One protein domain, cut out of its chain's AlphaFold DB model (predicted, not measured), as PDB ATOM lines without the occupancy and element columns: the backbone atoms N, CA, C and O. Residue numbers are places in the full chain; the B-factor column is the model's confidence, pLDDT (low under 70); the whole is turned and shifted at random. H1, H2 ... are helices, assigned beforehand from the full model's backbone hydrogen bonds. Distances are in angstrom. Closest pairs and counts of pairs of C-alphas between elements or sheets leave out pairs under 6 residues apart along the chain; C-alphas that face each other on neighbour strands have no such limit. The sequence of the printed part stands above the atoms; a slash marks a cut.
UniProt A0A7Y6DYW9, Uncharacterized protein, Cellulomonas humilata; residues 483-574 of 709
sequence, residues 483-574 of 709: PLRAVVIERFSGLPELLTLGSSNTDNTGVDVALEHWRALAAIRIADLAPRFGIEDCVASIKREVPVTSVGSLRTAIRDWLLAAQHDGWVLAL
ATOM      1  N   PRO A 483      12.801 -36.587  17.684       94.19
ATOM      2  CA  PRO A 483      13.584 -37.580  18.429       94.19
ATOM      3  C   PRO A 483      12.804 -38.203  19.592       94.19
ATOM      4  O   PRO A 483      12.966 -39.382  19.898       94.19
ATOM      5  N   LEU A 484      11.889 -37.438  20.199       93.19
ATOM      6  CA  LEU A 484      11.033 -37.920  21.279       93.19
ATOM      7  C   LEU A 484      10.162 -39.104  20.843       93.19
ATOM      8  O   LEU A 484       9.908 -40.011  21.631       93.19
ATOM      9  N   ARG A 485       9.725 -39.121  19.578       95.50
ATOM     10  CA  ARG A 485       8.946 -40.229  19.020       95.50
ATOM     11  C   ARG A 485       9.750 -41.528  19.035       95.50
ATOM     12  O   ARG A 485       9.193 -42.567  19.376       95.50
ATOM     13  N   ALA A 486      11.044 -41.467  18.711       92.00
ATOM     14  CA  ALA A 486      11.936 -42.623  18.781       92.00
ATOM     15  C   ALA A 486      12.108 -43.110  20.228       92.00
ATOM     16  O   ALA A 486      11.953 -44.301  20.474       92.00
ATOM     17  N   VAL A 487      12.300 -42.190  21.184       93.19
ATOM     18  CA  VAL A 487      12.395 -42.516  22.621       93.19
ATOM     19  C   VAL A 487      11.133 -43.217  23.125       93.19
ATOM     20  O   VAL A 487      11.225 -44.193  23.861       93.19
ATOM     21  N   VAL A 488       9.944 -42.754  22.724       92.31
ATOM     22  CA  VAL A 488       8.686 -43.430  23.074       92.31
ATOM     23  C   VAL A 488       8.636 -44.833  22.479       92.31
ATOM     24  O   VAL A 488       8.309 -45.770  23.199       92.31
ATOM     25  N   ILE A 489       8.952 -44.984  21.188       93.12
ATOM     26  CA  ILE A 489       8.912 -46.288  20.513       93.12
ATOM     27  C   ILE A 489       9.854 -47.276  21.194       93.12
ATOM     28  O   ILE A 489       9.451 -48.399  21.477       93.12
ATOM     29  N   GLU A 490      11.080 -46.855  21.491       92.81
ATOM     30  CA  GLU A 490      12.062 -47.674  22.197       92.81
ATOM     31  C   GLU A 490      11.565 -48.047  23.598       92.81
ATOM     32  O   GLU A 490      11.546 -49.218  23.971       92.81
ATOM     33  N   ARG A 491      11.081 -47.061  24.359       90.88
ATOM     34  CA  ARG A 491      10.693 -47.244  25.761       90.88
ATOM     35  C   ARG A 491       9.434 -48.082  25.955       90.88
ATOM     36  O   ARG A 491       9.347 -48.829  26.923       90.88
ATOM     37  N   PHE A 492       8.453 -47.942  25.069       87.44
ATOM     38  CA  PHE A 492       7.163 -48.630  25.161       87.44
ATOM     39  C   PHE A 492       7.031 -49.775  24.146       87.44
ATOM     40  O   PHE A 492       5.938 -50.306  23.969       87.44
ATOM     41  N   SER A 493       8.134 -50.171  23.491       90.69
ATOM     42  CA  SER A 493       8.154 -51.202  22.437       90.69
ATOM     43  C   SER A 493       7.147 -50.935  21.304       90.69
ATOM     44  O   SER A 493       6.555 -51.854  20.742       90.69
ATOM     45  N   GLY A 494       6.930 -49.660  20.977       92.50
ATOM     46  CA  GLY A 494       5.916 -49.186  20.037       92.50
ATOM     47  C   GLY A 494       5.349 -47.822  20.431       92.50
ATOM     48  O   GLY A 494       5.706 -47.254  21.460       92.50
ATOM     49  N   LEU A 495       4.464 -47.268  19.598       90.75
ATOM     50  CA  LEU A 495       3.676 -46.096  19.988       90.75
ATOM     51  C   LEU A 495       2.476 -46.572  20.811       90.75
ATOM     52  O   LEU A 495       1.605 -47.232  20.241       90.75
ATOM     53  N   PRO A 496       2.400 -46.260  22.115       90.44
ATOM     54  CA  PRO A 496       1.291 -46.726  22.929       90.44
ATOM     55  C   PRO A 496       0.007 -46.004  22.513       90.44
ATOM     56  O   PRO A 496       0.019 -44.788  22.285       90.44
ATOM     57  N   GLU A 497      -1.116 -46.729  22.466       91.44
ATOM     58  CA  GLU A 497      -2.432 -46.152  22.130       91.44
ATOM     59  C   GLU A 497      -2.803 -45.000  23.071       91.44
ATOM     60  O   GLU A 497      -3.481 -44.058  22.661       91.44
ATOM     61  N   LEU A 498      -2.250 -45.008  24.291       90.50
ATOM     62  CA  LEU A 498      -2.295 -43.920  25.263       90.50
ATOM     63  C   LEU A 498      -2.019 -42.532  24.650       90.50
ATOM     64  O   LEU A 498      -2.651 -41.553  25.046       90.50
ATOM     65  N   LEU A 499      -1.119 -42.405  23.668       92.12
ATOM     66  CA  LEU A 499      -0.832 -41.108  23.032       92.12
ATOM     67  C   LEU A 499      -1.972 -40.600  22.144       92.12
ATOM     68  O   LEU A 499      -2.069 -39.399  21.885       92.12
ATOM     69  N   THR A 500      -2.854 -41.494  21.709       89.88
ATOM     70  CA  THR A 500      -3.985 -41.193  20.827       89.88
ATOM     71  C   THR A 500      -5.313 -41.023  21.573       89.88
ATOM     72  O   THR A 500      -6.273 -40.544  20.978       89.88
ATOM     73  N   LEU A 501      -5.363 -41.301  22.882       86.88
ATOM     74  CA  LEU A 501      -6.593 -41.235  23.683       86.88
ATOM     75  C   LEU A 501      -7.175 -39.819  23.830       86.88
ATOM     76  O   LEU A 501      -6.445 -38.839  23.989       86.88
ATOM     77  N   GLY A 502      -8.507 -39.717  23.855       79.50
ATOM     78  CA  GLY A 502      -9.262 -38.479  24.099       79.50
ATOM     79  C   GLY A 502      -9.762 -37.758  22.838       79.50
ATOM     80  O   GLY A 502      -9.314 -38.021  21.724       79.50
ATOM     81  N   SER A 503     -10.726 -36.842  23.011       66.00
ATOM     82  CA  SER A 503     -11.441 -36.216  21.884       66.00
ATOM     83  C   SER A 503     -10.544 -35.341  20.995       66.00
ATOM     84  O   SER A 503      -9.642 -34.649  21.469       66.00
ATOM     85  N   SER A 504     -10.858 -35.316  19.699       57.09
ATOM     86  CA  SER A 504     -10.139 -34.604  18.635       57.09
ATOM     87  C   SER A 504     -10.288 -33.076  18.654       57.09
ATOM     88  O   SER A 504     -10.002 -32.437  17.641       57.09
ATOM     89  N   ASN A 505     -10.770 -32.464  19.743       65.06
ATOM     90  CA  ASN A 505     -10.938 -31.010  19.808       65.06
ATOM     91  C   ASN A 505      -9.584 -30.336  20.122       65.06
ATOM     92  O   ASN A 505      -9.296 -29.915  21.239       65.06
ATOM     93  N   THR A 506      -8.715 -30.333  19.109       59.72
ATOM     94  CA  THR A 506      -7.262 -30.081  19.155       59.72
ATOM     95  C   THR A 506      -6.856 -28.625  19.335       59.72
ATOM     96  O   THR A 506      -5.684 -28.338  19.581       59.72
ATOM     97  N   ASP A 507      -7.788 -27.689  19.175       68.56
ATOM     98  CA  ASP A 507      -7.416 -26.296  18.911       68.56
ATOM     99  C   ASP A 507      -7.156 -25.485  20.185       68.56
ATOM    100  O   ASP A 507      -6.652 -24.366  20.109       68.56
ATOM    101  N   ASN A 508      -7.426 -26.056  21.365       80.94
ATOM    102  CA  ASN A 508      -7.251 -25.366  22.640       80.94
ATOM    103  C   ASN A 508      -6.588 -26.232  23.720       80.94
ATOM    104  O   ASN A 508      -7.010 -26.233  24.871       80.94
ATOM    105  N   THR A 509      -5.526 -26.959  23.372       86.12
ATOM    106  CA  THR A 509      -4.688 -27.660  24.365       86.12
ATOM    107  C   THR A 509      -3.695 -26.742  25.072       86.12
ATOM    108  O   THR A 509      -2.980 -27.180  25.962       86.12
ATOM    109  N   GLY A 510      -3.608 -25.469  24.676       88.81
ATOM    110  CA  GLY A 510      -2.649 -24.532  25.253       88.81
ATOM    111  C   GLY A 510      -1.192 -24.790  24.869       88.81
ATOM    112  O   GLY A 510      -0.316 -24.197  25.491       88.81
ATOM    113  N   VAL A 511      -0.914 -25.633  23.868       90.50
ATOM    114  CA  VAL A 511       0.438 -25.891  23.337       90.50
ATOM    115  C   VAL A 511       0.460 -25.817  21.813       90.50
ATOM    116  O   VAL A 511      -0.519 -26.171  21.154       90.50
ATOM    117  N   ASP A 512       1.575 -25.361  21.238       90.56
ATOM    118  CA  ASP A 512       1.744 -25.241  19.779       90.56
ATOM    119  C   ASP A 512       2.497 -26.436  19.166       90.56
ATOM    120  O   ASP A 512       3.395 -26.283  18.343       90.56
ATOM    121  N   VAL A 513       2.138 -27.653  19.581       91.94
ATOM    122  CA  VAL A 513       2.707 -28.915  19.073       91.94
ATOM    123  C   VAL A 513       1.602 -29.938  18.793       91.94
ATOM    124  O   VAL A 513       0.441 -29.715  19.144       91.94
ATOM    125  N   ALA A 514       1.935 -31.047  18.124       92.19
ATOM    126  CA  ALA A 514       1.000 -32.161  17.935       92.19
ATOM    127  C   ALA A 514       0.561 -32.756  19.283       92.19
ATOM    128  O   ALA A 514       1.295 -32.665  20.272       92.19
ATOM    129  N   LEU A 515      -0.620 -33.379  19.324       92.19
ATOM    130  CA  LEU A 515      -1.164 -33.951  20.560       92.19
ATOM    131  C   LEU A 515      -0.258 -35.045  21.118       92.19
ATOM    132  O   LEU A 515       0.059 -35.073  22.304       92.19
ATOM    133  N   GLU A 516       0.199 -35.909  20.227       94.00
ATOM    134  CA  GLU A 516       1.070 -37.036  20.506       94.00
ATOM    135  C   GLU A 516       2.397 -36.568  21.109       94.00
ATOM    136  O   GLU A 516       2.938 -37.235  21.985       94.00
ATOM    137  N   HIS A 517       2.883 -35.387  20.711       94.19
ATOM    138  CA  HIS A 517       4.150 -34.841  21.190       94.19
ATOM    139  C   HIS A 517       4.086 -34.486  22.679       94.19
ATOM    140  O   HIS A 517       4.885 -34.982  23.472       94.19
ATOM    141  N   TRP A 518       3.135 -33.652  23.104       94.38
ATOM    142  CA  TRP A 518       3.071 -33.276  24.520       94.38
ATOM    143  C   TRP A 518       2.615 -34.447  25.403       94.38
ATOM    144  O   TRP A 518       3.067 -34.563  26.542       94.38
ATOM    145  N   ARG A 519       1.779 -35.355  24.877       94.69
ATOM    146  CA  ARG A 519       1.391 -36.593  25.576       94.69
ATOM    147  C   ARG A 519       2.578 -37.530  25.761       94.69
ATOM    148  O   ARG A 519       2.708 -38.122  26.824       94.69
ATOM    149  N   ALA A 520       3.474 -37.621  24.777       94.94
ATOM    150  CA  ALA A 520       4.714 -38.383  24.887       94.94
ATOM    151  C   ALA A 520       5.612 -37.845  26.006       94.94
ATOM    152  O   ALA A 520       6.107 -38.624  26.818       94.94
ATOM    153  N   LEU A 521       5.760 -36.518  26.100       94.19
ATOM    154  CA  LEU A 521       6.492 -35.877  27.198       94.19
ATOM    155  C   LEU A 521       5.885 -36.228  28.559       94.19
ATOM    156  O   LEU A 521       6.612 -36.592  29.481       94.19
ATOM    157  N   ALA A 522       4.558 -36.150  28.682       92.00
ATOM    158  CA  ALA A 522       3.864 -36.522  29.909       92.00
ATOM    159  C   ALA A 522       4.054 -38.011  30.247       92.00
ATOM    160  O   ALA A 522       4.421 -38.335  31.373       92.00
ATOM    161  N   ALA A 523       3.872 -38.910  29.275       91.56
ATOM    162  CA  ALA A 523       3.992 -40.356  29.459       91.56
ATOM    163  C   ALA A 523       5.404 -40.785  29.888       91.56
ATOM    164  O   ALA A 523       5.548 -41.590  30.807       91.56
ATOM    165  N   ILE A 524       6.451 -40.215  29.278       91.75
ATOM    166  CA  ILE A 524       7.843 -40.481  29.670       91.75
ATOM    167  C   ILE A 524       8.085 -40.045  31.117       91.75
ATOM    168  O   ILE A 524       8.641 -40.808  31.902       91.75
ATOM    169  N   ARG A 525       7.611 -38.856  31.507       89.12
ATOM    170  CA  ARG A 525       7.784 -38.369  32.883       89.12
ATOM    171  C   ARG A 525       7.026 -39.175  33.916       89.12
ATOM    172  O   ARG A 525       7.570 -39.428  34.986       89.12
ATOM    173  N   ILE A 526       5.812 -39.598  33.590       86.69
ATOM    174  CA  ILE A 526       5.038 -40.522  34.419       86.69
ATOM    175  C   ILE A 526       5.837 -41.808  34.656       86.69
ATOM    176  O   ILE A 526       5.929 -42.275  35.790       86.69
ATOM    177  N   ALA A 527       6.450 -42.349  33.601       85.62
ATOM    178  CA  ALA A 527       7.262 -43.555  33.687       85.62
ATOM    179  C   ALA A 527       8.586 -43.349  34.454       85.62
ATOM    180  O   ALA A 527       9.082 -44.305  35.040       85.62
ATOM    181  N   ASP A 528       9.160 -42.141  34.452       84.94
ATOM    182  CA  ASP A 528      10.407 -41.811  35.166       84.94
ATOM    183  C   ASP A 528      10.215 -41.524  36.664       84.94
ATOM    184  O   ASP A 528      11.119 -41.776  37.457       84.94
ATOM    185  N   LEU A 529       9.081 -40.934  37.056       78.06
ATOM    186  CA  LEU A 529       8.894 -40.316  38.381       78.06
ATOM    187  C   LEU A 529       7.970 -41.104  39.329       78.06
ATOM    188  O   LEU A 529       7.712 -40.663  40.454       78.06
ATOM    189  N   ALA A 530       7.450 -42.258  38.906       70.62
ATOM    190  CA  ALA A 530       6.638 -43.108  39.773       70.62
ATOM    191  C   ALA A 530       7.435 -43.528  41.033       70.62
ATOM    192  O   ALA A 530       8.582 -43.959  40.899       70.62
ATOM    193  N   PRO A 531       6.865 -43.409  42.259       58.25
ATOM    194  CA  PRO A 531       5.430 -43.289  42.564       58.25
ATOM    195  C   PRO A 531       4.893 -41.881  42.937       58.25
ATOM    196  O   PRO A 531       3.741 -41.782  43.354       58.25
ATOM    197  N   ARG A 532       5.661 -40.784  42.834       64.00
ATOM    198  CA  ARG A 532       5.230 -39.441  43.311       64.00
ATOM    199  C   ARG A 532       5.064 -38.434  42.172       64.00
ATOM    200  O   ARG A 532       5.874 -37.525  42.032       64.00
ATOM    201  N   PHE A 533       4.015 -38.596  41.374       75.38
ATOM    202  CA  PHE A 533       3.800 -37.801  40.164       75.38
ATOM    203  C   PHE A 533       2.437 -37.096  40.145       75.38
ATOM    204  O   PHE A 533       1.436 -37.728  40.469       75.38
ATOM    205  N   GLY A 534       2.369 -35.823  39.729       85.88
ATOM    206  CA  GLY A 534       1.121 -35.060  39.577       85.88
ATOM    207  C   GLY A 534       1.005 -34.246  38.276       85.88
ATOM    208  O   GLY A 534       1.938 -34.130  37.487       85.88
ATOM    209  N   ILE A 535      -0.167 -33.627  38.049       89.31
ATOM    210  CA  ILE A 535      -0.445 -32.805  36.847       89.31
ATOM    211  C   ILE A 535       0.539 -31.635  36.712       89.31
ATOM    212  O   ILE A 535       0.938 -31.293  35.602       89.31
ATOM    213  N   GLU A 536       0.949 -31.020  37.823       91.81
ATOM    214  CA  GLU A 536       1.908 -29.912  37.777       91.81
ATOM    215  C   GLU A 536       3.296 -30.370  37.302       91.81
ATOM    216  O   GLU A 536       3.975 -29.606  36.622       91.81
ATOM    217  N   ASP A 537       3.676 -31.629  37.541       89.31
ATOM    218  CA  ASP A 537       4.921 -32.203  37.020       89.31
ATOM    219  C   ASP A 537       4.841 -32.418  35.501       89.31
ATOM    220  O   ASP A 537       5.786 -32.076  34.779       89.31
ATOM    221  N   CYS A 538       3.689 -32.884  34.985       90.88
ATOM    222  CA  CYS A 538       3.405 -32.896  33.540       90.88
ATOM    223  C   CYS A 538       3.547 -31.489  32.952       90.88
ATOM    224  O   CYS A 538       4.274 -31.294  31.978       90.88
ATOM    225  N   VAL A 539       2.855 -30.502  33.537       93.44
ATOM    226  CA  VAL A 539       2.857 -29.114  33.053       93.44
ATOM    227  C   VAL A 539       4.280 -28.559  33.057       93.44
ATOM    228  O   VAL A 539       4.714 -27.995  32.055       93.44
ATOM    229  N   ALA A 540       5.028 -28.738  34.145       92.62
ATOM    230  CA  ALA A 540       6.401 -28.265  34.268       92.62
ATOM    231  C   ALA A 540       7.350 -28.952  33.278       92.62
ATOM    232  O   ALA A 540       8.257 -28.309  32.751       92.62
ATOM    233  N   SER A 541       7.166 -30.244  32.993       92.12
ATOM    234  CA  SER A 541       7.969 -30.923  31.974       92.12
ATOM    235  C   SER A 541       7.617 -30.468  30.565       92.12
ATOM    236  O   SER A 541       8.517 -30.192  29.785       92.12
ATOM    237  N   ILE A 542       6.333 -30.352  30.235       94.44
ATOM    238  CA  ILE A 542       5.898 -29.918  28.903       94.44
ATOM    239  C   ILE A 542       6.360 -28.481  28.646       94.44
ATOM    240  O   ILE A 542       6.932 -28.204  27.600       94.44
ATOM    241  N   LYS A 543       6.219 -27.582  29.628       95.56
ATOM    242  CA  LYS A 543       6.681 -26.187  29.522       95.56
ATOM    243  C   LYS A 543       8.180 -26.038  29.268       95.56
ATOM    244  O   LYS A 543       8.582 -25.005  28.744       95.56
ATOM    245  N   ARG A 544       8.997 -27.012  29.682       93.94
ATOM    246  CA  ARG A 544      10.451 -26.993  29.450       93.94
ATOM    247  C   ARG A 544      10.818 -27.350  28.014       93.94
ATOM    248  O   ARG A 544      11.796 -26.821  27.506       93.94
ATOM    249  N   GLU A 545      10.027 -28.207  27.379       93.69
ATOM    250  CA  GLU A 545      10.378 -28.815  26.092       93.69
ATOM    251  C   GLU A 545       9.593 -28.220  24.916       93.69
ATOM    252  O   GLU A 545      10.061 -28.257  23.780       93.69
ATOM    253  N   VAL A 546       8.393 -27.670  25.154       93.38
ATOM    254  CA  VAL A 546       7.539 -27.125  24.088       93.38
ATOM    255  C   VAL A 546       6.916 -25.768  24.448       93.38
ATOM    256  O   VAL A 546       6.596 -25.515  25.613       93.38
ATOM    257  N   PRO A 547       6.673 -24.886  23.455       91.81
ATOM    258  CA  PRO A 547       5.993 -23.613  23.680       91.81
ATOM    259  C   PRO A 547       4.545 -23.802  24.158       91.81
ATOM    260  O   PRO A 547       3.727 -24.451  23.497       91.81
ATOM    261  N   VAL A 548       4.212 -23.176  25.289       93.69
ATOM    262  CA  VAL A 548       2.873 -23.207  25.898       93.69
ATOM    263  C   VAL A 548       2.181 -21.863  25.687       93.69
ATOM    264  O   VAL A 548       2.641 -20.837  26.181       93.69
ATOM    265  N   THR A 549       1.059 -21.870  24.968       93.50
ATOM    266  CA  THR A 549       0.225 -20.691  24.690       93.50
ATOM    267  C   THR A 549      -0.767 -20.387  25.816       93.50
ATOM    268  O   THR A 549      -1.135 -19.231  26.007       93.50
ATOM    269  N   SER A 550      -1.194 -21.399  26.582       94.44
ATOM    270  CA  SER A 550      -2.102 -21.248  27.730       94.44
ATOM    271  C   SER A 550      -1.889 -22.367  28.751       94.44
ATOM    272  O   SER A 550      -2.234 -23.523  28.510       94.44
ATOM    273  N   VAL A 551      -1.363 -22.024  29.931       92.25
ATOM    274  CA  VAL A 551      -1.134 -22.997  31.017       92.25
ATOM    275  C   VAL A 551      -2.453 -23.584  31.534       92.25
ATOM    276  O   VAL A 551      -2.508 -24.769  31.847       92.25
ATOM    277  N   GLY A 552      -3.521 -22.779  31.596       89.62
ATOM    278  CA  GLY A 552      -4.843 -23.244  32.025       89.62
ATOM    279  C   GLY A 552      -5.421 -24.290  31.071       89.62
ATOM    280  O   GLY A 552      -5.844 -25.354  31.514       89.62
ATOM    281  N   SER A 553      -5.350 -24.024  29.765       91.50
ATOM    282  CA  SER A 553      -5.791 -24.967  28.733       91.50
ATOM    283  C   SER A 553      -4.962 -26.257  28.747       91.50
ATOM    284  O   SER A 553      -5.525 -27.343  28.649       91.50
ATOM    285  N   LEU A 554      -3.640 -26.150  28.940       93.50
ATOM    286  CA  LEU A 554      -2.745 -27.305  29.038       93.50
ATOM    287  C   LEU A 554      -3.053 -28.175  30.257       93.50
ATOM    288  O   LEU A 554      -3.124 -29.395  30.138       93.50
ATOM    289  N   ARG A 555      -3.284 -27.559  31.420       92.62
ATOM    290  CA  ARG A 555      -3.668 -28.277  32.640       92.62
ATOM    291  C   ARG A 555      -4.962 -29.067  32.434       92.62
ATOM    292  O   ARG A 555      -5.010 -30.243  32.785       92.62
ATOM    293  N   THR A 556      -5.978 -28.439  31.838       89.06
ATOM    294  CA  THR A 556      -7.243 -29.104  31.498       89.06
ATOM    295  C   THR A 556      -7.017 -30.249  30.508       89.06
ATOM    296  O   THR A 556      -7.470 -31.358  30.761       89.06
ATOM    297  N   ALA A 557      -6.231 -30.037  29.448       91.56
ATOM    298  CA  ALA A 557      -5.934 -31.075  28.460       91.56
ATOM    299  C   ALA A 557      -5.186 -32.284  29.054       91.56
ATOM    300  O   ALA A 557      -5.513 -33.422  28.724       91.56
ATOM    301  N   ILE A 558      -4.210 -32.060  29.945       91.81
ATOM    302  CA  ILE A 558      -3.489 -33.135  30.650       91.81
ATOM    303  C   ILE A 558      -4.447 -33.915  31.545       91.81
ATOM    304  O   ILE A 558      -4.434 -35.142  31.517       91.81
ATOM    305  N   ARG A 559      -5.278 -33.218  32.326       90.38
ATOM    306  CA  ARG A 559      -6.273 -33.852  33.195       90.38
ATOM    307  C   ARG A 559      -7.213 -34.743  32.392       90.38
ATOM    308  O   ARG A 559      -7.374 -35.909  32.730       90.38
ATOM    309  N   ASP A 560      -7.812 -34.199  31.341       88.88
ATOM    310  CA  ASP A 560      -8.820 -34.905  30.557       88.88
ATOM    311  C   ASP A 560      -8.198 -36.111  29.821       88.88
ATOM    312  O   ASP A 560      -8.811 -37.173  29.732       88.88
ATOM    313  N   TRP A 561      -6.942 -35.989  29.373       92.12
ATOM    314  CA  TRP A 561      -6.172 -37.106  28.820       92.12
ATOM    315  C   TRP A 561      -5.863 -38.194  29.860       92.12
ATOM    316  O   TRP A 561      -6.045 -39.371  29.566       92.12
ATOM    317  N   LEU A 562      -5.446 -37.828  31.077       88.62
ATOM    318  CA  LEU A 562      -5.190 -38.791  32.155       88.62
ATOM    319  C   LEU A 562      -6.469 -39.509  32.605       88.62
ATOM    320  O   LEU A 562      -6.424 -40.702  32.891       88.62
ATOM    321  N   LEU A 563      -7.609 -38.812  32.626       86.19
ATOM    322  CA  LEU A 563      -8.911 -39.422  32.906       86.19
ATOM    323  C   LEU A 563      -9.312 -40.418  31.809       86.19
ATOM    324  O   LEU A 563      -9.763 -41.514  32.130       86.19
ATOM    325  N   ALA A 564      -9.096 -40.081  30.533       88.00
ATOM    326  CA  ALA A 564      -9.317 -41.015  29.425       88.00
ATOM    327  C   ALA A 564      -8.389 -42.240  29.525       88.00
ATOM    328  O   ALA A 564      -8.839 -43.376  29.423       88.00
ATOM    329  N   ALA A 565      -7.107 -42.021  29.826       88.06
ATOM    330  CA  ALA A 565      -6.142 -43.088  30.072       88.06
ATOM    331  C   ALA A 565      -6.549 -44.005  31.232       88.06
ATOM    332  O   ALA A 565      -6.327 -45.213  31.187       88.06
ATOM    333  N   GLN A 566      -7.125 -43.436  32.292       84.38
ATOM    334  CA  GLN A 566      -7.613 -44.196  33.433       84.38
ATOM    335  C   GLN A 566      -8.830 -45.041  33.065       84.38
ATOM    336  O   GLN A 566      -8.870 -46.218  33.419       84.38
ATOM    337  N   HIS A 567      -9.797 -44.446  32.365       83.75
ATOM    338  CA  HIS A 567     -10.999 -45.130  31.900       83.75
ATOM    339  C   HIS A 567     -10.654 -46.348  31.032       83.75
ATOM    340  O   HIS A 567     -11.223 -47.420  31.220       83.75
ATOM    341  N   ASP A 568      -9.647 -46.214  30.169       83.81
ATOM    342  CA  ASP A 568      -9.217 -47.272  29.251       83.81
ATOM    343  C   ASP A 568      -8.184 -48.234  29.878       83.81
ATOM    344  O   ASP A 568      -7.550 -49.025  29.184       83.81
ATOM    345  N   GLY A 569      -7.985 -48.176  31.201       83.56
ATOM    346  CA  GLY A 569      -7.160 -49.127  31.955       83.56
ATOM    347  C   GLY A 569      -5.644 -48.905  31.876       83.56
ATOM    348  O   GLY A 569      -4.892 -49.596  32.565       83.56
ATOM    349  N   TRP A 570      -5.166 -47.907  31.127       81.50
ATOM    350  CA  TRP A 570      -3.733 -47.619  30.980       81.50
ATOM    351  C   TRP A 570      -3.077 -47.168  32.285       81.50
ATOM    352  O   TRP A 570      -1.924 -47.501  32.553       81.50
ATOM    353  N   VAL A 571      -3.808 -46.448  33.138       69.75
ATOM    354  CA  VAL A 571      -3.280 -45.970  34.431       69.75
ATOM    355  C   VAL A 571      -3.048 -47.117  35.422       69.75
ATOM    356  O   VAL A 571      -2.157 -47.009  36.259       69.75
ATOM    357  N   LEU A 572      -3.785 -48.228  35.307       63.75
ATOM    358  CA  LEU A 572      -3.570 -49.425  36.134       63.75
ATOM    359  C   LEU A 572      -2.373 -50.266  35.659       63.75
ATOM    360  O   LEU A 572      -1.781 -50.976  36.467       63.75
ATOM    361  N   ALA A 573      -2.023 -50.185  34.371       55.59
ATOM    362  CA  ALA A 573      -0.867 -50.866  33.781       55.59
ATOM    363  C   ALA A 573       0.452 -50.091  33.963       55.59
ATOM    364  O   ALA A 573       1.535 -50.675  33.928       55.59
ATOM    365  N   LEU A 574       0.378 -48.776  34.172       56.16
ATOM    366  CA  LEU A 574       1.514 -47.968  34.609       56.16
ATOM    367  C   LEU A 574       1.796 -48.241  36.101       56.16
ATOM    368  O   LEU A 574       0.869 -48.573  36.842       56.16
TER     369      LEU A 574
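AT A GLANCE: This is residues 483 to 574 of the 709 residues of an uncharacterized protein of Cellulomonas humilata (UniProt A0A7Y6DYW9). A compact ball of crossed helices has H3 in its core, with H1 packed on one side of it, H4 crossing it on another, and H5, the longest helix, running past it on the side away from H1. The short helix H2 packs on the first part of H3, the short H6 makes a corner at the end of H5, and a long loop, residues 501 to 514, runs along the outside from H2 to H3. The printed part has 92 residues with six named helices, H1 to H6 in order along the chain, and no named strand; the class is all helix. The radius of gyration of the C-alphas is 12.1 A, and the rounded outline spans 31 by 29 by 27 A.

IN THESE COORDINATES: H1, residues 483 to 492, begins with C-alpha 483 at (13.584, -37.580, 18.429) and is 14.4 A long. H2 is residues 497 to 500, 5.4 A. H3, residues 515 to 529, measures 21.4 A, from C-alpha 515 at (-1.164, -33.951, 20.560). H4, residues 535 to 545, measures 15.8 A, and H5, residues 551 to 567, 24.2 A. H6, residues 570 to 573, is 5.2 A long and ends with C-alpha 573 at (-0.867, -50.866, 33.781).

HOW THE PARTS SIT: H3 is the hub, touching H1, H2 and H4, and the helix packing is mostly crossed. H1 touches H3 at a steep tilt of 53 degrees, the same way, the closest C-alphas being those of Val 488 and Ala 520, 6.7 A apart. H2 touches H3 with residues 515 to 520 of H3 alone; the closest C-alphas, of Leu 499 and Glu 516, are 5.2 A apart. H4 touches H3 at a steep tilt of 63 degrees, opposite ways, closest at the C-alphas of Ala 522 and Cys 538, 5.2 A. H5 touches H4 at a steep tilt of 60 degrees, opposite ways, closest at the C-alphas of Val 539 and Arg 555, 6.6 A. H3 and H5 are close but not clearly touching, with the closest C-alphas, of Arg 519 and Ile 558, 7.8 A apart; their lines are only just about perpendicular, at 73 degrees. H5 and H6 only just touch, only at the corner, with 3 pairs of C-alphas within 8 A, on residues 562 to 566 of H5 alone; the closest C-alphas, of Ala 565 and Val 571, are 6.0 A apart. Among the pairs that are apart are H1 and H4, and H1 and H5. In H1, H3, H4 and H5 every O i to N i+4 pair is within hydrogen-bond range; H2 and H6 are too short for such a pair.

THE WHOLE: The two C-alphas farthest apart, of Ser 493 and Gly 552, are 32.3 A apart. The printed part has no cut. The link from H2 to H3 is long, and the other four are tight. Mean pLDDT of the printed part is 86.6; residues 503 to 507, 531 to 532 and 571 to 574 are under 70.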